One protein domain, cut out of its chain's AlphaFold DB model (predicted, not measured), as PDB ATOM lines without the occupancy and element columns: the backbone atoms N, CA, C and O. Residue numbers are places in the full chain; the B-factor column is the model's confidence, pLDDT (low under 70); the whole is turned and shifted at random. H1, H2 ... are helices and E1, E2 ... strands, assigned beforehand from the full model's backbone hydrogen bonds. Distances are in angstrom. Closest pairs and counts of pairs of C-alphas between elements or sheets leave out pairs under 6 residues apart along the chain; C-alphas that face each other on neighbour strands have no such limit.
ATOM      1  N   PHE A  32     263.071 134.557 339.938       94.75
ATOM      2  CA  PHE A  32     263.257 135.147 341.264       94.75
ATOM      3  C   PHE A  32     264.733 135.128 341.676       94.75
ATOM      4  O   PHE A  32     265.210 134.228 342.362       94.75
ATOM      5  N   ARG A  33     265.490 136.134 341.224       94.06
ATOM      6  CA  ARG A  33     266.925 136.272 341.537       94.06
ATOM      7  C   ARG A  33     267.169 136.805 342.955       94.06
ATOM      8  O   ARG A  33     266.406 137.630 343.447       94.06
ATOM      9  N   THR A  34     268.284 136.400 343.571       96.19
ATOM     10  CA  THR A  34     268.774 136.970 344.847       96.19
ATOM     11  C   THR A  34     269.852 138.037 344.636       96.19
ATOM     12  O   THR A  34     269.949 138.977 345.421       96.19
ATOM     13  N   SER A  35     270.661 137.919 343.580       95.00
ATOM     14  CA  SER A  35     271.680 138.912 343.243       95.00
ATOM     15  C   SER A  35     271.040 140.260 342.878       95.00
ATOM     16  O   SER A  35     269.972 140.283 342.253       95.00
ATOM     17  N   PRO A  36     271.687 141.394 343.205       94.69
ATOM     18  CA  PRO A  36     271.233 142.693 342.723       94.69
ATOM     19  C   PRO A  36     271.302 142.740 341.196       94.69
ATOM     20  O   PRO A  36     272.136 142.076 340.585       94.69
ATOM     21  N   VAL A  37     270.453 143.554 340.569       93.00
ATOM     22  CA  VAL A  37     270.527 143.766 339.118       93.00
ATOM     23  C   VAL A  37     271.835 144.470 338.776       93.00
ATOM     24  O   VAL A  37     272.212 145.448 339.423       93.00
ATOM     25  N   GLU A  38     272.512 143.993 337.738       92.12
ATOM     26  CA  GLU A  38     273.748 144.580 337.244       92.12
ATOM     27  C   GLU A  38     273.551 146.085 336.963       92.12
ATOM     28  O   GLU A  38     272.655 146.444 336.187       92.12
ATOM     29  N   PRO A  39     274.367 146.992 337.542       91.12
ATOM     30  CA  PRO A  39     274.156 148.435 337.398       91.12
ATOM     31  C   PRO A  39     274.122 148.894 335.940       91.12
ATOM     32  O   PRO A  39     273.259 149.678 335.541       91.12
ATOM     33  N   TRP A  40     275.013 148.342 335.112       89.19
ATOM     34  CA  TRP A  40     275.041 148.635 333.685       89.19
ATOM     35  C   TRP A  40     273.768 148.161 332.973       89.19
ATOM     36  O   TRP A  40     273.355 148.794 332.004       89.19
ATOM     37  N   ARG A  41     273.091 147.108 333.455       89.50
ATOM     38  CA  ARG A  41     271.824 146.638 332.884       89.50
ATOM     39  C   ARG A  41     270.680 147.580 333.239       89.50
ATOM     40  O   ARG A  41     269.888 147.899 332.360       89.50
ATOM     41  N   ILE A  42     270.639 148.103 334.466       90.88
ATOM     42  CA  ILE A  42     269.667 149.138 334.869       90.88
ATOM     43  C   ILE A  42     269.823 150.378 333.986       90.88
ATOM     44  O   ILE A  42     268.840 150.875 333.434       90.88
ATOM     45  N   VAL A  43     271.059 150.862 333.824       90.19
ATOM     46  CA  VAL A  43     271.360 152.025 332.979       90.19
ATOM     47  C   VAL A  43     270.998 151.734 331.525       90.19
ATOM     48  O   VAL A  43     270.290 152.528 330.914       90.19
ATOM     49  N   ARG A  44     271.396 150.576 330.984       88.25
ATOM     50  CA  ARG A  44     271.048 150.149 329.622       88.25
ATOM     51  C   ARG A  44     269.539 150.142 329.411       88.25
ATOM     52  O   ARG A  44     269.069 150.720 328.436       88.25
ATOM     53  N   THR A  45     268.786 149.507 330.304       87.31
ATOM     54  CA  THR A  45     267.328 149.431 330.203       87.31
ATOM     55  C   THR A  45     266.707 150.818 330.303       87.31
ATOM     56  O   THR A  45     265.887 151.153 329.460       87.31
ATOM     57  N   ARG A  46     267.147 151.667 331.241       88.69
ATOM     58  CA  ARG A  46     266.668 153.054 331.350       88.69
ATOM     59  C   ARG A  46     266.912 153.843 330.067       88.69
ATOM     60  O   ARG A  46     265.991 154.486 329.585       88.69
ATOM     61  N   LEU A  47     268.122 153.770 329.510       84.56
ATOM     62  CA  LEU A  47     268.479 154.471 328.277       84.56
ATOM     63  C   LEU A  47     267.685 153.954 327.068       84.56
ATOM     64  O   LEU A  47     267.338 154.736 326.190       84.56
ATOM     65  N   ARG A  48     267.394 152.650 327.010       81.06
ATOM     66  CA  ARG A  48     266.570 152.053 325.945       81.06
ATOM     67  C   ARG A  48     265.101 152.449 326.074       81.06
ATOM     68  O   ARG A  48     264.491 152.840 325.086       81.06
ATOM     69  N   VAL A  49     264.552 152.392 327.289       80.38
ATOM     70  CA  VAL A  49     263.169 152.799 327.593       80.38
ATOM     71  C   VAL A  49     262.970 154.288 327.318       80.38
ATOM     72  O   VAL A  49     261.965 154.666 326.730       80.38
ATOM     73  N   SER A  50     263.941 155.134 327.672       82.75
ATOM     74  CA  SER A  50     263.884 156.573 327.391       82.75
ATOM     75  C   SER A  50     264.165 156.929 325.926       82.75
ATOM     76  O   SER A  50     264.173 158.110 325.596       82.75
ATOM     77  N   GLY A  51     264.497 155.953 325.073       79.12
ATOM     78  CA  GLY A  51     264.923 156.181 323.689       79.12
ATOM     79  C   GLY A  51     266.296 156.853 323.533       79.12
ATOM     80  O   GLY A  51     266.702 157.145 322.414       79.12
ATOM     81  N   ALA A  52     267.037 157.078 324.625       73.00
ATOM     82  CA  ALA A  52     268.340 157.751 324.600       73.00
ATOM     83  C   ALA A  52     269.437 156.894 323.954       73.00
ATOM     84  O   ALA A  52     270.409 157.426 323.417       73.00
ATOM     85  N   VAL A  53     269.304 155.566 324.013       68.19
ATOM     86  CA  VAL A  53     270.166 154.651 323.264       68.19
ATOM     87  C   VAL A  53     269.364 153.583 322.551       68.19
ATOM     88  O   VAL A  53     268.313 153.115 322.989       68.19
ATOM     89  N   LYS A  54     269.968 153.132 321.466       56.66
ATOM     90  CA  LYS A  54     269.517 152.037 320.643       56.66
ATOM     91  C   LYS A  54     269.662 150.671 321.402       56.66
ATOM     92  O   LYS A  54     270.777 150.253 321.685       56.66
ATOM     93  N   GLY A  55     268.576 149.966 321.773       61.97
ATOM     94  CA  GLY A  55     268.500 148.477 321.842       61.97
ATOM     95  C   GLY A  55     267.179 147.885 322.407       61.97
ATOM     96  O   GLY A  55     266.451 148.581 323.107       61.97
ATOM     97  N   VAL A  56     266.838 146.619 322.099       66.31
ATOM     98  CA  VAL A  56     265.505 146.025 322.393       66.31
ATOM     99  C   VAL A  56     265.081 146.267 323.850       66.31
ATOM    100  O   VAL A  56     265.873 146.055 324.776       66.31
ATOM    101  N   VAL A  57     263.838 146.719 324.059       67.81
ATOM    102  CA  VAL A  57     263.235 146.854 325.393       67.81
ATOM    103  C   VAL A  57     262.716 145.485 325.825       67.81
ATOM    104  O   VAL A  57     261.595 145.085 325.526       67.81
ATOM    105  N   GLU A  58     263.587 144.729 326.481       66.56
ATOM    106  CA  GLU A  58     263.307 143.375 326.957       66.56
ATOM    107  C   GLU A  58     262.442 143.407 328.236       66.56
ATOM    108  O   GLU A  58     262.459 144.384 328.993       66.56
ATOM    109  N   GLY A  59     261.652 142.351 328.474       66.56
ATOM    110  CA  GLY A  59     260.921 142.148 329.735       66.56
ATOM    111  C   GLY A  59     259.892 143.210 330.111       66.56
ATOM    112  O   GLY A  59     259.666 143.439 331.304       66.56
ATOM    113  N   GLY A  60     259.324 143.903 329.120       74.31
ATOM    114  CA  GLY A  60     258.391 145.007 329.348       74.31
ATOM    115  C   GLY A  60     259.051 146.239 329.977       74.31
ATOM    116  O   GLY A  60     258.404 146.961 330.727       74.31
ATOM    117  N   GLY A  61     260.352 146.453 329.744       76.44
ATOM    118  CA  GLY A  61     261.098 147.588 330.303       76.44
ATOM    119  C   GLY A  61     261.672 147.334 331.697       76.44
ATOM    120  O   GLY A  61     262.305 148.219 332.277       76.44
ATOM    121  N   ARG A  62     261.516 146.117 332.227       83.00
ATOM    122  CA  ARG A  62     262.184 145.680 333.455       83.00
ATOM    123  C   ARG A  62     263.618 145.250 333.144       83.00
ATOM    124  O   ARG A  62     263.890 144.562 332.164       83.00
ATOM    125  N   ALA A  63     264.557 145.624 334.010       85.12
ATOM    126  CA  ALA A  63     265.960 145.229 333.863       85.12
ATOM    127  C   ALA A  63     266.233 143.769 334.294       85.12
ATOM    128  O   ALA A  63     267.297 143.235 333.991       85.12
ATOM    129  N   ALA A  64     265.298 143.128 335.005       89.88
ATOM    130  CA  ALA A  64     265.378 141.740 335.463       89.88
ATOM    131  C   ALA A  64     263.975 141.201 335.820       89.88
ATOM    132  O   ALA A  64     262.995 141.941 335.733       89.88
ATOM    133  N   GLY A  65     263.896 139.938 336.259       89.19
ATOM    134  CA  GLY A  65     262.666 139.312 336.776       89.19
ATOM    135  C   GLY A  65     261.931 138.414 335.776       89.19
ATOM    136  O   GLY A  65     260.778 138.064 335.995       89.19
ATOM    137  N   TYR A  66     262.575 138.062 334.669       88.56
ATOM    138  CA  TYR A  66     262.066 137.161 333.635       88.56
ATOM    139  C   TYR A  66     263.238 136.402 333.012       88.56
ATOM    140  O   TYR A  66     264.380 136.867 333.089       88.56
ATOM    141  N   PHE A  67     262.959 135.267 332.374       87.12
ATOM    142  CA  PHE A  67     263.976 134.546 331.613       87.12
ATOM    143  C   PHE A  67     264.569 135.414 330.505       87.12
ATOM    144  O   PHE A  67     263.876 135.800 329.564       87.12
ATOM    145  N   THR A  68     265.873 135.677 330.589       78.31
ATOM    146  CA  THR A  68     266.589 136.387 329.514       78.31
ATOM    147  C   THR A  68     267.067 135.441 328.415       78.31
ATOM    148  O   THR A  68     267.119 135.806 327.243       78.31
ATOM    149  N   GLY A  69     267.366 134.197 328.787       80.19
ATOM    150  CA  GLY A  69     267.694 133.111 327.878       80.19
ATOM    151  C   GLY A  69     267.873 131.818 328.662       80.19
ATOM    152  O   GLY A  69     268.660 131.767 329.605       80.19
ATOM    153  N   ALA A  70     267.134 130.778 328.280       89.81
ATOM    154  CA  ALA A  70     267.258 129.466 328.900       89.81
ATOM    155  C   ALA A  70     268.578 128.803 328.481       89.81
ATOM    156  O   ALA A  70     268.877 128.683 327.292       89.81
ATOM    157  N   THR A  71     269.347 128.334 329.457       93.19
ATOM    158  CA  THR A  71     270.609 127.618 329.252       93.19
ATOM    159  C   THR A  71     270.577 126.251 329.923       93.19
ATOM    160  O   THR A  71     269.820 126.003 330.861       93.19
ATOM    161  N   GLY A  72     271.393 125.329 329.419       93.06
ATOM    162  CA  GLY A  72     271.681 124.065 330.090       93.06
ATOM    163  C   GLY A  72     270.506 123.126 330.368       93.06
ATOM    164  O   GLY A  72     270.655 122.267 331.222       93.06
ATOM    165  N   VAL A  73     269.354 123.262 329.699       95.06
ATOM    166  CA  VAL A  73     268.129 122.487 329.998       95.06
ATOM    167  C   VAL A  73     268.433 120.991 330.160       95.06
ATOM    168  O   VAL A  73     268.777 120.313 329.195       95.06
ATOM    169  N   THR A  74     268.302 120.470 331.383       97.31
ATOM    170  CA  THR A  74     268.694 119.095 331.728       97.31
ATOM    171  C   THR A  74     267.615 118.405 332.544       97.31
ATOM    172  O   THR A  74     267.166 118.920 333.567       97.31
ATOM    173  N   ILE A  75     267.236 117.197 332.127       97.56
ATOM    174  CA  ILE A  75     266.360 116.325 332.911       97.56
ATOM    175  C   ILE A  75     267.193 115.572 333.947       97.56
ATOM    176  O   ILE A  75     268.159 114.881 333.604       97.56
ATOM    177  N   TYR A  76     266.809 115.677 335.215       97.75
ATOM    178  CA  TYR A  76     267.488 114.968 336.288       97.75
ATOM    179  C   TYR A  76     267.148 113.476 336.270       97.75
ATOM    180  O   TYR A  76     265.987 113.058 336.301       97.75
ATOM    181  N   ARG A  77     268.201 112.663 336.201       97.31
ATOM    182  CA  ARG A  77     268.176 111.199 336.078       97.31
ATOM    183  C   ARG A  77     269.189 110.529 337.022       97.31
ATOM    184  O   ARG A  77     269.479 109.339 336.869       97.31
ATOM    185  N   GLY A  78     269.724 111.292 337.979       96.06
ATOM    186  CA  GLY A  78     270.575 110.810 339.062       96.06
ATOM    187  C   GLY A  78     269.788 110.148 340.200       96.06
ATOM    188  O   GLY A  78     268.560 110.032 340.166       96.06
ATOM    189  N   ASP A  79     270.509 109.708 341.227       95.81
ATOM    190  CA  ASP A  79     269.976 109.013 342.406       95.81
ATOM    191  C   ASP A  79     270.542 109.553 343.739       95.81
ATOM    192  O   ASP A  79     270.548 108.843 344.749       95.81
ATOM    193  N   ALA A  80     271.046 110.793 343.757       96.12
ATOM    194  CA  ALA A  80     271.389 111.469 345.009       96.12
ATOM    195  C   ALA A  80     270.132 112.000 345.716       96.12
ATOM    196  O   ALA A  80     270.021 111.876 346.933       96.12
ATOM    197  N   TRP A  81     269.183 112.560 344.960       94.50
ATOM    198  CA  TRP A  81     267.882 113.007 345.465       94.50
ATOM    199  C   TRP A  81     266.817 111.896 345.466       94.50
ATOM    200  O   TRP A  81     266.952 110.913 344.729       94.50
ATOM    201  N   PRO A  82     265.732 112.069 346.247       92.69
ATOM    202  CA  PRO A  82     264.588 111.160 346.260       92.69
ATOM    203  C   PRO A  82     263.980 110.893 344.874       92.69
ATOM    204  O   PRO A  82     264.029 111.737 343.977       92.69
ATOM    205  N   ALA A  83     263.355 109.722 344.710       91.62
ATOM    206  CA  ALA A  83     262.867 109.235 343.418       91.62
ATOM    207  C   ALA A  83     261.882 110.188 342.717       91.62
ATOM    208  O   ALA A  83     261.907 110.270 341.491       91.62
ATOM    209  N   GLN A  84     261.082 110.951 343.469       92.25
ATOM    210  CA  GLN A  84     260.126 111.916 342.918       92.25
ATOM    211  C   GLN A  84     260.776 113.105 342.200       92.25
ATOM    212  O   GLN A  84     260.076 113.861 341.545       92.25
ATOM    213  N   TRP A  85     262.095 113.295 342.319       92.88
ATOM    214  CA  TRP A  85     262.815 114.328 341.569       92.88
ATOM    215  C   TRP A  85     263.235 113.865 340.173       92.88
ATOM    216  O   TRP A  85     263.614 114.691 339.339       92.88
ATOM    217  N   LYS A  86     263.209 112.554 339.901       93.44
ATOM    218  CA  LYS A  86     263.550 112.029 338.575       93.44
ATOM    219  C   LYS A  86     262.556 112.560 337.547       93.44
ATOM    220  O   LYS A  86     261.353 112.525 337.772       93.44
ATOM    221  N   GLY A  87     263.066 113.034 336.416       95.19
ATOM    222  CA  GLY A  87     262.239 113.633 335.366       95.19
ATOM    223  C   GLY A  87     262.008 115.139 335.518       95.19
ATOM    224  O   GLY A  87     261.497 115.756 334.588       95.19
ATOM    225  N   HIS A  88     262.418 115.762 336.630       96.81
ATOM    226  CA  HIS A  88     262.391 117.221 336.742       96.81
ATOM    227  C   HIS A  88     263.402 117.860 335.785       96.81
ATOM    228  O   HIS A  88     264.530 117.378 335.641       96.81
ATOM    229  N   ALA A  89     262.997 118.962 335.161       97.38
ATOM    230  CA  ALA A  89     263.839 119.772 334.299       97.38
ATOM    231  C   ALA A  89     264.516 120.880 335.111       97.38
ATOM    232  O   ALA A  89     263.853 121.609 335.847       97.38
ATOM    233  N   PHE A  90     265.826 121.022 334.940       97.38
ATOM    234  CA  PHE A  90     266.633 122.112 335.478       97.38
ATOM    235  C   PHE A  90     267.064 123.013 334.329       97.38
ATOM    236  O   PHE A  90     267.561 122.523 333.312       97.38
ATOM    237  N   VAL A  91     266.847 124.316 334.476       96.69
ATOM    238  CA  VAL A  91     267.035 125.315 333.421       96.69
ATOM    239  C   VAL A  91     267.833 126.478 333.988       96.69
ATOM    240  O   VAL A  91     267.408 127.110 334.948       96.69
ATOM    241  N   GLY A  92     268.998 126.762 333.424       96.06
ATOM    242  CA  GLY A  92     269.785 127.928 333.798       96.06
ATOM    243  C   GLY A  92     269.203 129.198 333.192       96.06
ATOM    244  O   GLY A  92     268.631 129.173 332.102       96.06
ATOM    245  N   ASP A  93     269.384 130.311 333.891       94.19
ATOM    246  CA  ASP A  93     269.328 131.639 333.289       94.19
ATOM    247  C   ASP A  93     270.618 132.376 333.635       94.19
ATOM    248  O   ASP A  93     270.817 132.871 334.751       94.19
ATOM    249  N   VAL A  94     271.513 132.443 332.650       92.94
ATOM    250  CA  VAL A  94     272.791 133.141 332.793       92.94
ATOM    251  C   VAL A  94     272.589 134.620 333.089       92.94
ATOM    252  O   VAL A  94     273.335 135.179 333.887       92.94
ATOM    253  N   GLY A  95     271.578 135.268 332.511       90.50
ATOM    254  CA  GLY A  95     271.342 136.691 332.725       90.50
ATOM    255  C   GLY A  95     270.734 137.003 334.087       90.50
ATOM    256  O   GLY A  95     270.860 138.141 334.535       90.50
ATOM    257  N   SER A  96     270.120 136.023 334.748       93.25
ATOM    258  CA  SER A  96     269.486 136.202 336.061       93.25
ATOM    259  C   SER A  96     270.243 135.526 337.213       93.25
ATOM    260  O   SER A  96     269.805 135.611 338.356       93.25
ATOM    261  N   ASN A  97     271.397 134.903 336.938       96.00
ATOM    262  CA  ASN A  97     272.272 134.249 337.921       96.00
ATOM    263  C   ASN A  97     271.572 133.151 338.746       96.00
ATOM    264  O   ASN A  97     271.744 133.072 339.969       96.00
ATOM    265  N   LEU A  98     270.763 132.317 338.094       96.81
ATOM    266  CA  LEU A  98     269.926 131.330 338.776       96.81
ATOM    267  C   LEU A  98     269.750 130.039 337.974       96.81
ATOM    268  O   LEU A  98     270.001 129.990 336.767       96.81
ATOM    269  N   ILE A  99     269.305 128.995 338.668       97.81
ATOM    270  CA  ILE A  99     268.839 127.736 338.091       97.81
ATOM    271  C   ILE A  99     267.384 127.561 338.504       97.81
ATOM    272  O   ILE A  99     267.068 127.429 339.685       97.81
ATOM    273  N   HIS A 100     266.521 127.534 337.506       96.88
ATOM    274  CA  HIS A 100     265.097 127.295 337.606       96.88
ATOM    275  C   HIS A 100     264.782 125.800 337.516       96.88
ATOM    276  O   HIS A 100     265.531 125.026 336.908       96.88
ATOM    277  N   ARG A 101     263.648 125.380 338.081       96.19
ATOM    278  CA  ARG A 101     263.227 123.979 338.087       96.19
ATOM    279  C   ARG A 101     261.750 123.820 337.737       96.19
ATOM    280  O   ARG A 101     260.876 124.481 338.297       96.19
ATOM    281  N   LYS A 102     261.484 122.871 336.835       96.38
ATOM    282  CA  LYS A 102     260.140 122.507 336.377       96.38
ATOM    283  C   LYS A 102     259.859 121.019 336.533       96.38
ATOM    284  O   LYS A 102     260.751 120.184 336.371       96.38
ATOM    285  N   ARG A 103     258.597 120.686 336.789       96.25
ATOM    286  CA  ARG A 103     258.060 119.326 336.671       96.25
ATOM    287  C   ARG A 103     257.424 119.160 335.300       96.25
ATOM    288  O   ARG A 103     256.796 120.088 334.800       96.25
ATOM    289  N   LEU A 104     257.614 117.990 334.698       95.94
ATOM    290  CA  LEU A 104     256.996 117.627 333.428       95.94
ATOM    291  C   LEU A 104     255.788 116.734 333.711       95.94
ATOM    292  O   LEU A 104     255.952 115.579 334.102       95.94
ATOM    293  N   ASP A 105     254.592 117.280 333.522       94.00
ATOM    294  CA  ASP A 105     253.335 116.545 333.635       94.00
ATOM    295  C   ASP A 105     252.961 116.001 332.259       94.00
ATOM    296  O   ASP A 105     252.964 116.734 331.271       94.00
ATOM    297  N   GLN A 106     252.635 114.716 332.180       90.88
ATOM    298  CA  GLN A 106     252.201 114.110 330.930       90.88
ATOM    299  C   GLN A 106     250.767 114.535 330.587       90.88
ATOM    300  O   GLN A 106     249.877 114.493 331.436       90.88
ATOM    301  N   ASN A 107     250.540 114.910 329.329       87.69
ATOM    302  CA  ASN A 107     249.236 115.260 328.775       87.69
ATOM    303  C   ASN A 107     249.034 114.511 327.449       87.69
ATOM    304  O   ASN A 107     249.392 114.996 326.374       87.69
ATOM    305  N   GLY A 108     248.521 113.280 327.533       87.75
ATOM    306  CA  GLY A 108     248.486 112.363 326.393       87.75
ATOM    307  C   GLY A 108     249.901 111.980 325.950       87.75
ATOM    308  O   GLY A 108     250.680 111.452 326.744       87.75
ATOM    309  N   LEU A 109     250.228 112.243 324.683       91.31
ATOM    310  CA  LEU A 109     251.576 112.051 324.130       91.31
ATOM    311  C   LEU A 109     252.502 113.259 324.353       91.31
ATOM    312  O   LEU A 109     253.701 113.165 324.100       91.31
ATOM    313  N   GLU A 110     251.962 114.387 324.816       90.62
ATOM    314  CA  GLU A 110     252.706 115.622 325.062       90.62
ATOM    315  C   GLU A 110     253.053 115.788 326.547       90.62
ATOM    316  O   GLU A 110     252.620 115.021 327.410       90.62
ATOM    317  N   PHE A 111     253.829 116.828 326.849       92.12
ATOM    318  CA  PHE A 111     254.130 117.250 328.214       92.12
ATOM    319  C   PHE A 111     253.685 118.690 328.440       92.12
ATOM    320  O   PHE A 111     253.656 119.495 327.514       92.12
ATOM    321  N   VAL A 112     253.408 119.017 329.697       94.75
ATOM    322  CA  VAL A 112     253.272 120.382 330.201       94.75
ATOM    323  C   VAL A 112     254.315 120.576 331.296       94.75
ATOM    324  O   VAL A 112     254.356 119.835 332.277       94.75
ATOM    325  N   ALA A 113     255.187 121.561 331.116       95.56
ATOM    326  CA  ALA A 113     256.246 121.914 332.044       95.56
ATOM    327  C   ALA A 113     255.768 123.011 332.999       95.56
ATOM    328  O   ALA A 113     255.543 124.150 332.576       95.56
ATOM    329  N   LYS A 114     255.671 122.676 334.287       95.81
ATOM    330  CA  LYS A 114     255.166 123.561 335.343       95.81
ATOM    331  C   LYS A 114     256.266 123.959 336.314       95.81
ATOM    332  O   LYS A 114     257.082 123.118 336.701       95.81
ATOM    333  N   ARG A 115     256.275 125.228 336.721       94.56
ATOM    334  CA  ARG A 115     257.146 125.744 337.788       94.56
ATOM    335  C   ARG A 115     256.895 124.962 339.081       94.56
ATOM    336  O   ARG A 115     255.753 124.691 339.437       94.56
ATOM    337  N   MET A 116     257.978 124.601 339.766       94.88
ATOM    338  CA  MET A 116     257.924 123.863 341.035       94.88
ATOM    339  C   MET A 116     258.148 124.745 342.262       94.88
ATOM    340  O   MET A 116     257.669 124.425 343.345       94.88
ATOM    341  N   ASP A 117     258.908 125.822 342.086       94.44
ATOM    342  CA  ASP A 117     259.370 126.688 343.161       94.44
ATOM    343  C   ASP A 117     258.592 128.006 343.087       94.44
ATOM    344  O   ASP A 117     258.779 128.803 342.162       94.44
ATOM    345  N   ASP A 118     257.644 128.195 344.010       92.44
ATOM    346  CA  ASP A 118     256.818 129.402 344.059       92.44
ATOM    347  C   ASP A 118     257.650 130.589 344.549       92.44
ATOM    348  O   ASP A 118     258.355 130.484 345.557       92.44
ATOM    349  N   GLN A 119     257.622 131.681 343.784       92.69
ATOM    350  CA  GLN A 119     258.379 132.917 344.027       92.69
ATOM    351  C   GLN A 119     259.853 132.728 344.442       92.69
ATOM    352  O   GLN A 119     260.436 133.540 345.160       92.69
ATOM    353  N   SER A 120     260.468 131.638 343.993       95.50
ATOM    354  CA  SER A 120     261.828 131.238 344.342       95.50
ATOM    355  C   SER A 120     262.436 130.403 343.220       95.50
ATOM    356  O   SER A 120     261.773 130.086 342.229       95.50
ATOM    357  N   GLU A 121     263.720 130.080 343.343       96.69
ATOM    358  CA  GLU A 121     264.441 129.272 342.362       96.69
ATOM    359  C   GLU A 121     265.235 128.172 343.050       96.69
ATOM    360  O   GLU A 121     265.607 128.286 344.219       96.69
ATOM    361  N   PHE A 122     265.532 127.111 342.301       96.50
ATOM    362  CA  PHE A 122     266.282 125.974 342.824       96.50
ATOM    363  C   PHE A 122     267.700 126.364 343.261       96.50
ATOM    364  O   PHE A 122     268.181 125.896 344.293       96.50
ATOM    365  N   VAL A 123     268.365 127.230 342.493       97.12
ATOM    366  CA  VAL A 123     269.609 127.893 342.901       97.12
ATOM    367  C   VAL A 123     269.528 129.360 342.534       97.12
ATOM    368  O   VAL A 123     269.215 129.698 341.396       97.12
ATOM    369  N   THR A 124     269.914 130.221 343.465       97.06
ATOM    370  CA  THR A 124     270.204 131.629 343.208       97.06
ATOM    371  C   THR A 124     271.602 131.959 343.711       97.06
ATOM    372  O   THR A 124     272.102 131.360 344.663       97.06
ATOM    373  N   SER A 125     272.251 132.918 343.059       96.50
ATOM    374  CA  SER A 125     273.519 133.479 343.519       96.50
ATOM    375  C   SER A 125     273.303 134.879 344.085       96.50
ATOM    376  O   SER A 125     272.433 135.609 343.615       96.50
ATOM    377  N   THR A 126     274.110 135.274 345.069       96.62
ATOM    378  CA  THR A 126     274.288 136.683 345.463       96.62
ATOM    379  C   THR A 126     275.333 137.389 344.595       96.62
ATOM    380  O   THR A 126     275.308 138.612 344.474       96.62
ATOM    381  N   ASP A 127     276.223 136.627 343.956       95.75
ATOM    382  CA  ASP A 127     277.232 137.111 343.017       95.75
ATOM    383  C   ASP A 127     276.629 137.265 341.611       95.75
ATOM    384  O   ASP A 127     276.153 136.290 341.017       95.75
ATOM    385  N   ILE A 128     276.689 138.487 341.070       94.56
ATOM    386  CA  ILE A 128     276.202 138.837 339.726       94.56
ATOM    387  C   ILE A 128     277.038 138.215 338.595       94.56
ATOM    388  O   ILE A 128     276.636 138.285 337.436       94.56
ATOM    389  N   TRP A 129     278.177 137.592 338.901       95.62
ATOM    390  CA  TRP A 129     279.049 136.955 337.912       95.62
ATOM    391  C   TRP A 129     278.741 135.471 337.714       95.62
ATOM    392  O   TRP A 129     279.273 134.880 336.783       95.62
ATOM    393  N   PHE A 130     277.877 134.861 338.532       96.50
ATOM    394  CA  PHE A 130     277.468 133.461 338.364       96.50
ATOM    395  C   PHE A 130     276.596 133.284 337.111       96.50
ATOM    396  O   PHE A 130     275.492 133.823 337.036       96.50
ATOM    397  N   ARG A 131     277.064 132.526 336.120       95.88
ATOM    398  CA  ARG A 131     276.419 132.309 334.814       95.88
ATOM    399  C   ARG A 131     276.281 130.796 334.537       95.88
ATOM    400  O   ARG A 131     277.124 130.232 333.831       95.88
ATOM    401  N   PRO A 132     275.235 130.123 335.056       96.50
ATOM    402  CA  PRO A 132     275.033 128.688 334.847       96.50
ATOM    403  C   PRO A 132     274.675 128.394 333.386       96.50
ATOM    404  O   PRO A 132     273.614 128.790 332.908       96.50
ATOM    405  N   ALA A 133     275.553 127.704 332.661       94.62
ATOM    406  CA  ALA A 133     275.423 127.528 331.212       94.62
ATOM    407  C   ALA A 133     275.042 126.105 330.781       94.62
ATOM    408  O   ALA A 133     274.353 125.938 329.777       94.62
ATOM    409  N   GLN A 134     275.490 125.084 331.514       96.38
ATOM    410  CA  GLN A 134     275.212 123.682 331.201       96.38
ATOM    411  C   GLN A 134     275.196 122.829 332.469       96.38
ATOM    412  O   GLN A 134     275.943 123.113 333.409       96.38
ATOM    413  N   PHE A 135     274.389 121.767 332.473       97.19
ATOM    414  CA  PHE A 135     274.335 120.792 333.558       97.19
ATOM    415  C   PHE A 135     274.641 119.369 333.077       97.19
ATOM    416  O   PHE A 135     274.546 119.053 331.893       97.19
ATOM    417  N   ALA A 136     275.013 118.493 334.009       96.88
ATOM    418  CA  ALA A 136     275.201 117.071 333.742       96.88
ATOM    419  C   ALA A 136     274.778 116.220 334.944       96.88
ATOM    420  O   ALA A 136     275.082 116.546 336.093       96.88
ATOM    421  N   ASN A 137     274.112 115.094 334.676       96.56
ATOM    422  CA  ASN A 137     273.857 114.070 335.688       96.56
ATOM    423  C   ASN A 137     275.181 113.383 336.056       96.56
ATOM    424  O   ASN A 137     275.838 112.797 335.195       96.56
ATOM    425  N   ALA A 138     275.577 113.465 337.323       95.38
ATOM    426  CA  ALA A 138     276.888 113.024 337.780       95.38
ATOM    427  C   ALA A 138     276.922 111.528 338.165       95.38
ATOM    428  O   ALA A 138     275.896 110.964 338.560       95.38
ATOM    429  N   PRO A 139     278.105 110.878 338.153       95.62
ATOM    430  CA  PRO A 139     278.267 109.474 338.556       95.62
ATOM    431  C   PRO A 139     277.831 109.181 339.999       95.62
ATOM    432  O   PRO A 139     277.387 108.081 340.320       95.62
ATOM    433  N   ASP A 140     277.943 110.166 340.886       95.38
ATOM    434  CA  ASP A 140     277.590 110.061 342.304       95.38
ATOM    435  C   ASP A 140     276.110 110.402 342.582       95.38
ATOM    436  O   ASP A 140     275.697 110.520 343.740       95.38
ATOM    437  N   GLY A 141     275.320 110.546 341.513       95.62
ATOM    438  CA  GLY A 141     273.885 110.812 341.540       95.62
ATOM    439  C   GLY A 141     273.524 112.291 341.606       95.62
ATOM    440  O   GLY A 141     272.341 112.610 341.568       95.62
ATOM    441  N   THR A 142     274.512 113.178 341.730       96.75
ATOM    442  CA  THR A 142     274.320 114.626 341.879       96.75
ATOM    443  C   THR A 142     274.143 115.337 340.529       96.75
ATOM    444  O   THR A 142     274.116 114.692 339.477       96.75
ATOM    445  N   LEU A 143     274.013 116.669 340.541       96.75
ATOM    446  CA  LEU A 143     274.021 117.494 339.331       96.75
ATOM    447  C   LEU A 143     275.312 118.320 339.289       96.75
ATOM    448  O   LEU A 143     275.619 119.046 340.238       96.75
ATOM    449  N   HIS A 144     276.075 118.219 338.203       97.00
ATOM    450  CA  HIS A 144     277.191 119.129 337.939       97.00
ATOM    451  C   HIS A 144     276.712 120.319 337.124       97.00
ATOM    452  O   HIS A 144     275.868 120.161 336.247       97.00
ATOM    453  N   VAL A 145     277.258 121.496 337.412       97.69
ATOM    454  CA  VAL A 145     276.917 122.754 336.746       97.69
ATOM    455  C   VAL A 145     278.184 123.431 336.267       97.69
ATOM    456  O   VAL A 145     279.090 123.666 337.062       97.69
ATOM    457  N   ILE A 146     278.218 123.783 334.987       97.56
ATOM    458  CA  ILE A 146     279.231 124.674 334.433       97.56
ATOM    459  C   ILE A 146     278.763 126.109 334.655       97.56
ATOM    460  O   ILE A 146     277.731 126.528 334.127       97.56
ATOM    461  N   ASP A 147     279.552 126.853 335.417       96.94
ATOM    462  CA  ASP A 147     279.468 128.300 335.543       96.94
ATOM    463  C   ASP A 147     280.580 128.922 334.697       96.94
ATOM    464  O   ASP A 147     281.765 128.728 334.971       96.94
ATOM    465  N   VAL A 148     280.212 129.670 333.658       95.31
ATOM    466  CA  VAL A 148     281.196 130.346 332.789       95.31
ATOM    467  C   VAL A 148     281.867 131.518 333.519       95.31
ATOM    468  O   VAL A 148     282.949 131.941 333.124       95.31
ATOM    469  N   TYR A 149     281.236 132.012 334.585       95.94
ATOM    470  CA  TYR A 149     281.652 133.105 335.452       95.94
ATOM    471  C   TYR A 149     282.100 134.384 334.741       95.94
ATOM    472  O   TYR A 149     283.282 134.610 334.488       95.94
ATOM    473  N   ARG A 150     281.146 135.262 334.423       94.31
ATOM    474  CA  ARG A 150     281.397 136.487 333.650       94.31
ATOM    475  C   ARG A 150     280.659 137.672 334.239       94.31
ATOM    476  O   ARG A 150     279.466 137.573 334.533       94.31
ATOM    477  N   GLU A 151     281.351 138.807 334.307       92.94
ATOM    478  CA  GLU A 151     280.746 140.097 334.654       92.94
ATOM    479  C   GLU A 151     279.637 140.459 333.663       92.94
ATOM    480  O   GLU A 151     278.495 140.720 334.043       92.94
ATOM    481  N   VAL A 152     279.984 140.400 332.376       90.56
ATOM    482  CA  VAL A 152     279.113 140.715 331.249       90.56
ATOM    483  C   VAL A 152     278.908 139.451 330.430       90.56
ATOM    484  O   VAL A 152     279.870 138.877 329.914       90.56
ATOM    485  N   ILE A 153     277.653 139.014 330.322       88.88
ATOM    486  CA  ILE A 153     277.284 137.842 329.521       88.88
ATOM    487  C   ILE A 153     276.807 138.230 328.119       88.88
ATOM    488  O   ILE A 153     276.907 137.437 327.186       88.88
ATOM    489  N   GLU A 154     276.305 139.452 327.947       84.50
ATOM    490  CA  GLU A 154     275.795 139.923 326.669       84.50
ATOM    491  C   GLU A 154     276.875 140.106 325.617       84.50
ATOM    492  O   GLU A 154     278.000 140.536 325.876       84.50
ATOM    493  N   HIS A 155     276.461 139.864 324.378       82.56
ATOM    494  CA  HIS A 155     277.270 140.175 323.220       82.56
ATOM    495  C   HIS A 155     277.631 141.676 323.195       82.56
ATOM    496  O   HIS A 155     276.751 142.511 323.436       82.56
ATOM    497  N   PRO A 156     278.873 142.060 322.834       81.81
ATOM    498  CA  PRO A 156     279.299 143.461 322.795       81.81
ATOM    499  C   PRO A 156     278.387 144.374 321.967       81.81
ATOM    500  O   PRO A 156     278.164 145.519 322.341       81.81
ATOM    501  N   LEU A 157     277.816 143.877 320.864       78.12
ATOM    502  CA  LEU A 157     276.879 144.648 320.025       78.12
ATOM    503  C   LEU A 157     275.580 145.031 320.751       78.12
ATOM    504  O   LEU A 157     274.924 145.992 320.368       78.12
ATOM    505  N   SER A 158     275.224 144.315 321.818       76.56
ATOM    506  CA  SER A 158     274.017 144.572 322.604       76.56
ATOM    507  C   SER A 158     274.217 145.656 323.670       76.56
ATOM    508  O   SER A 158     273.251 146.050 324.328       76.56
ATOM    509  N   LEU A 159     275.439 146.154 323.876       82.94
ATOM    510  CA  LEU A 159     275.729 147.214 324.840       82.94
ATOM    511  C   LEU A 159     275.954 148.561 324.130       82.94
ATOM    512  O   LEU A 159     276.641 148.602 323.115       82.94
ATOM    513  N   PRO A 160     275.421 149.679 324.649       84.56
ATOM    514  CA  PRO A 160     275.767 151.016 324.170       84.56
ATOM    515  C   PRO A 160     277.250 151.346 324.386       84.56
ATOM    516  O   PRO A 160     277.812 151.005 325.427       84.56
ATOM    517  N   GLU A 161     277.867 152.087 323.460       86.56
ATOM    518  CA  GLU A 161     279.284 152.496 323.549       86.56
ATOM    519  C   GLU A 161     279.626 153.215 324.858       86.56
ATOM    520  O   GLU A 161     280.677 152.986 325.447       86.56
ATOM    521  N   GLN A 162     278.714 154.051 325.357       87.81
ATOM    522  CA  GLN A 162     278.896 154.766 326.622       87.81
ATOM    523  C   GLN A 162     279.055 153.809 327.810       87.81
ATOM    524  O   GLN A 162     279.822 154.100 328.714       87.81
ATOM    525  N   ILE A 163     278.383 152.653 327.793       88.31
ATOM    526  CA  ILE A 163     278.500 151.632 328.839       88.31
ATOM    527  C   ILE A 163     279.788 150.821 328.659       88.31
ATOM    528  O   ILE A 163     280.483 150.564 329.638       88.31
ATOM    529  N   LYS A 164     280.146 150.461 327.416       88.88
ATOM    530  CA  LYS A 164     281.363 149.679 327.123       88.88
ATOM    531  C   LYS A 164     282.633 150.355 327.624       88.88
ATOM    532  O   LYS A 164     283.527 149.675 328.100       88.88
ATOM    533  N   LYS A 165     282.697 151.690 327.573       89.88
ATOM    534  CA  LYS A 165     283.839 152.470 328.089       89.88
ATOM    535  C   LYS A 165     284.111 152.255 329.580       89.88
ATOM    536  O   LYS A 165     285.201 152.576 330.040       89.88
ATOM    537  N   HIS A 166     283.133 151.743 330.322       90.12
ATOM    538  CA  HIS A 166     283.215 151.517 331.762       90.12
ATOM    539  C   HIS A 166     283.213 150.032 332.145       90.12
ATOM    540  O   HIS A 166     283.164 149.730 333.333       90.12
ATOM    541  N   LEU A 167     283.251 149.113 331.172       89.94
ATOM    542  CA  LEU A 167     283.228 147.670 331.413       89.94
ATOM    543  C   LEU A 167     284.372 146.980 330.675       89.94
ATOM    544  O   LEU A 167     284.577 147.206 329.482       89.94
ATOM    545  N   ASP A 168     285.046 146.054 331.349       91.44
ATOM    546  CA  ASP A 168     285.859 145.056 330.663       91.44
ATOM    547  C   ASP A 168     284.949 143.900 330.227       91.44
ATOM    548  O   ASP A 168     284.539 143.048 331.014       91.44
ATOM    549  N   LEU A 169     284.630 143.854 328.932       90.94
ATOM    550  CA  LEU A 169     283.762 142.815 328.370       90.94
ATOM    551  C   LEU A 169     284.383 141.414 328.451       90.94
ATOM    552  O   LEU A 169     283.693 140.428 328.197       90.94
ATOM    553  N   THR A 170     285.665 141.301 328.793       90.94
ATOM    554  CA  THR A 170     286.394 140.037 328.927       90.94
ATOM    555  C   THR A 170     286.537 139.566 330.376       90.94
ATOM    556  O   THR A 170     286.969 138.430 330.598       90.94
ATOM    557  N   SER A 171     286.102 140.374 331.348       95.00
ATOM    558  CA  SER A 171     286.103 140.056 332.778       95.00
ATOM    559  C   SER A 171     285.581 138.649 333.071       95.00
ATOM    560  O   SER A 171     284.462 138.282 332.690       95.00
ATOM    561  N   GLY A 172     286.394 137.862 333.780       94.62
ATOM    562  CA  GLY A 172     286.056 136.509 334.234       94.62
ATOM    563  C   GLY A 172     286.307 135.387 333.222       94.62
ATOM    564  O   GLY A 172     286.082 134.228 333.551       94.62
ATOM    565  N   ARG A 173     286.818 135.681 332.016       93.56
ATOM    566  CA  ARG A 173     287.055 134.670 330.958       93.56
ATOM    567  C   ARG A 173     287.930 133.474 331.360       93.56
ATOM    568  O   ARG A 173     287.889 132.451 330.688       93.56
ATOM    569  N   ASP A 174     288.726 133.608 332.411       95.38
ATOM    570  CA  ASP A 174     289.660 132.617 332.951       95.38
ATOM    571  C   ASP A 174     289.222 132.059 334.320       95.38
ATOM    572  O   ASP A 174     289.991 131.377 334.992       95.38
ATOM    573  N   ARG A 175     287.983 132.341 334.749       95.94
ATOM    574  CA  ARG A 175     287.477 132.044 336.101       95.94
ATOM    575  C   ARG A 175     286.293 131.080 336.126       95.94
ATOM    576  O   ARG A 175     285.587 131.019 337.132       95.94
ATOM    577  N   GLY A 176     286.069 130.345 335.038       95.81
ATOM    578  CA  GLY A 176     285.005 129.347 334.959       95.81
ATOM    579  C   GLY A 176     285.093 128.323 336.094       95.81
ATOM    580  O   GLY A 176     286.180 127.968 336.558       95.81
ATOM    581  N   ARG A 177     283.938 127.848 336.560       96.50
ATOM    582  CA  ARG A 177     283.821 126.899 337.673       96.50
ATOM    583  C   ARG A 177     282.935 125.723 337.299       96.50
ATOM    584  O   ARG A 177     282.027 125.836 336.480       96.50
ATOM    585  N   ILE A 178     283.178 124.598 337.966       97.00
ATOM    586  CA  ILE A 178     282.269 123.455 337.962       97.00
ATOM    587  C   ILE A 178     281.754 123.274 339.383       97.00
ATOM    588  O   ILE A 178     282.523 122.984 340.299       97.00
ATOM    589  N   TYR A 179     280.450 123.440 339.561       96.75
ATOM    590  CA  TYR A 179     279.781 123.175 340.826       96.75
ATOM    591  C   TYR A 179     279.212 121.765 340.846       96.75
ATOM    592  O   TYR A 179     278.745 121.251 339.832       96.75
ATOM    593  N   ARG A 180     279.197 121.163 342.033       95.81
ATOM    594  CA  ARG A 180     278.398 119.979 342.338       95.81
ATOM    595  C   ARG A 180     277.258 120.405 343.246       95.81
ATOM    596  O   ARG A 180     277.505 120.818 344.374       95.81
ATOM    597  N   ILE A 181     276.030 120.282 342.767       96.06
ATOM    598  CA  ILE A 181     274.836 120.494 343.581       96.06
ATOM    599  C   ILE A 181     274.433 119.136 344.142       96.06
ATOM    600  O   ILE A 181     274.288 118.184 343.382       96.06
ATOM    601  N   ALA A 182     274.261 119.043 345.456       95.69
ATOM    602  CA  ALA A 182     273.898 117.818 346.161       95.69
ATOM    603  C   ALA A 182     272.795 118.110 347.196       95.69
ATOM    604  O   ALA A 182     272.663 119.259 347.621       95.69
TER     605      ALA A 182
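AT A GLANCE: This is residues 32 to 182 of the 563 residues of the protein "Membrane-bound dehydrogenase domain protein" of Rhodopirellula maiorica SM1 (UniProt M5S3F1). Two twisted sheets, E1 E2 E3 E4 and E5 E6 E7, make a sandwich only partly face to face, closest where E1 runs beside E5. Beyond one end of the sheets lies a loose group of three helices with long loops; the turn of the hairpin E3 and E4 lies toward the opposite end of the longest axis. The 151 printed residues hold, in chain order, H1 H2 E1 E2 E3 E4 E5 E6 H3 E7; both sheets are antiparallel, and the class is mixed, helices and strands, with 62 residues in named elements, under half. The whole is compact, with a radius of gyration of the C-alphas of 17.2 A and spans of 51 by 37 by 24 A.

HOW THE PARTS SIT: E1, residues 70 to 75, E2, 89 to 93, E3, 98 to 107, and E4, 110 to 115, form a meander, each strand the antiparallel neighbour of the one before. This sheet is strongly twisted and curled like part of a barrel. N 71 and O 92 are 2.9 A apart, N 100 and O 91 2.7 A, and N 105 and O 112 2.9 A, within hydrogen-bond range. E3 is staggered, pairing with E2 over residues 98 to 102 and with E4 over 102 to 107. Residues 98 to 99 also pair with 123 to 124, antiparallel. In the second sheet, E5, residues 132 to 137, E6, 143 to 147, and E7, 177 to 181, N 146 and O 134 are 2.8 A apart and N 179 and O 145 2.9 A. The closest C-alphas of E1 and E5 are those of Gly 72 and Gln 134, 3.7 A apart. E3 and E7 are apart. H1, residues 39 to 49, touches H2, residues 58 to 61, closest at the C-alphas of Val 49 and Gly 61, 6.2 A. H3, residues 161 to 164, is close to H1 but not clearly touching, with Trp 40 and Ile 163 closest, their C-alphas 6.7 A apart. The three helices are not on either sheet. In H1 every O i to N i+4 pair is within hydrogen-bond range; H2 and H3 are too short for one.

IN THESE COORDINATES: E3 measures 28.0 A, E4 16.9 A and H1 15.4 A from first to last C-alpha. H1 begins at C-alpha 39, (274.156, 148.435, 337.398), and E7 ends at C-alpha 181, (274.836, 120.494, 343.581).

THE WHOLE: The two C-alphas farthest apart, of Gly 108 and Lys 165, are 53.5 A apart. The printed part has no cut. The links E1 to E2, E4 to E5, E6 to H3 and H3 to E7 are long. Mean pLDDT of the printed part is 90.9; residues 53 to 59 are under 70.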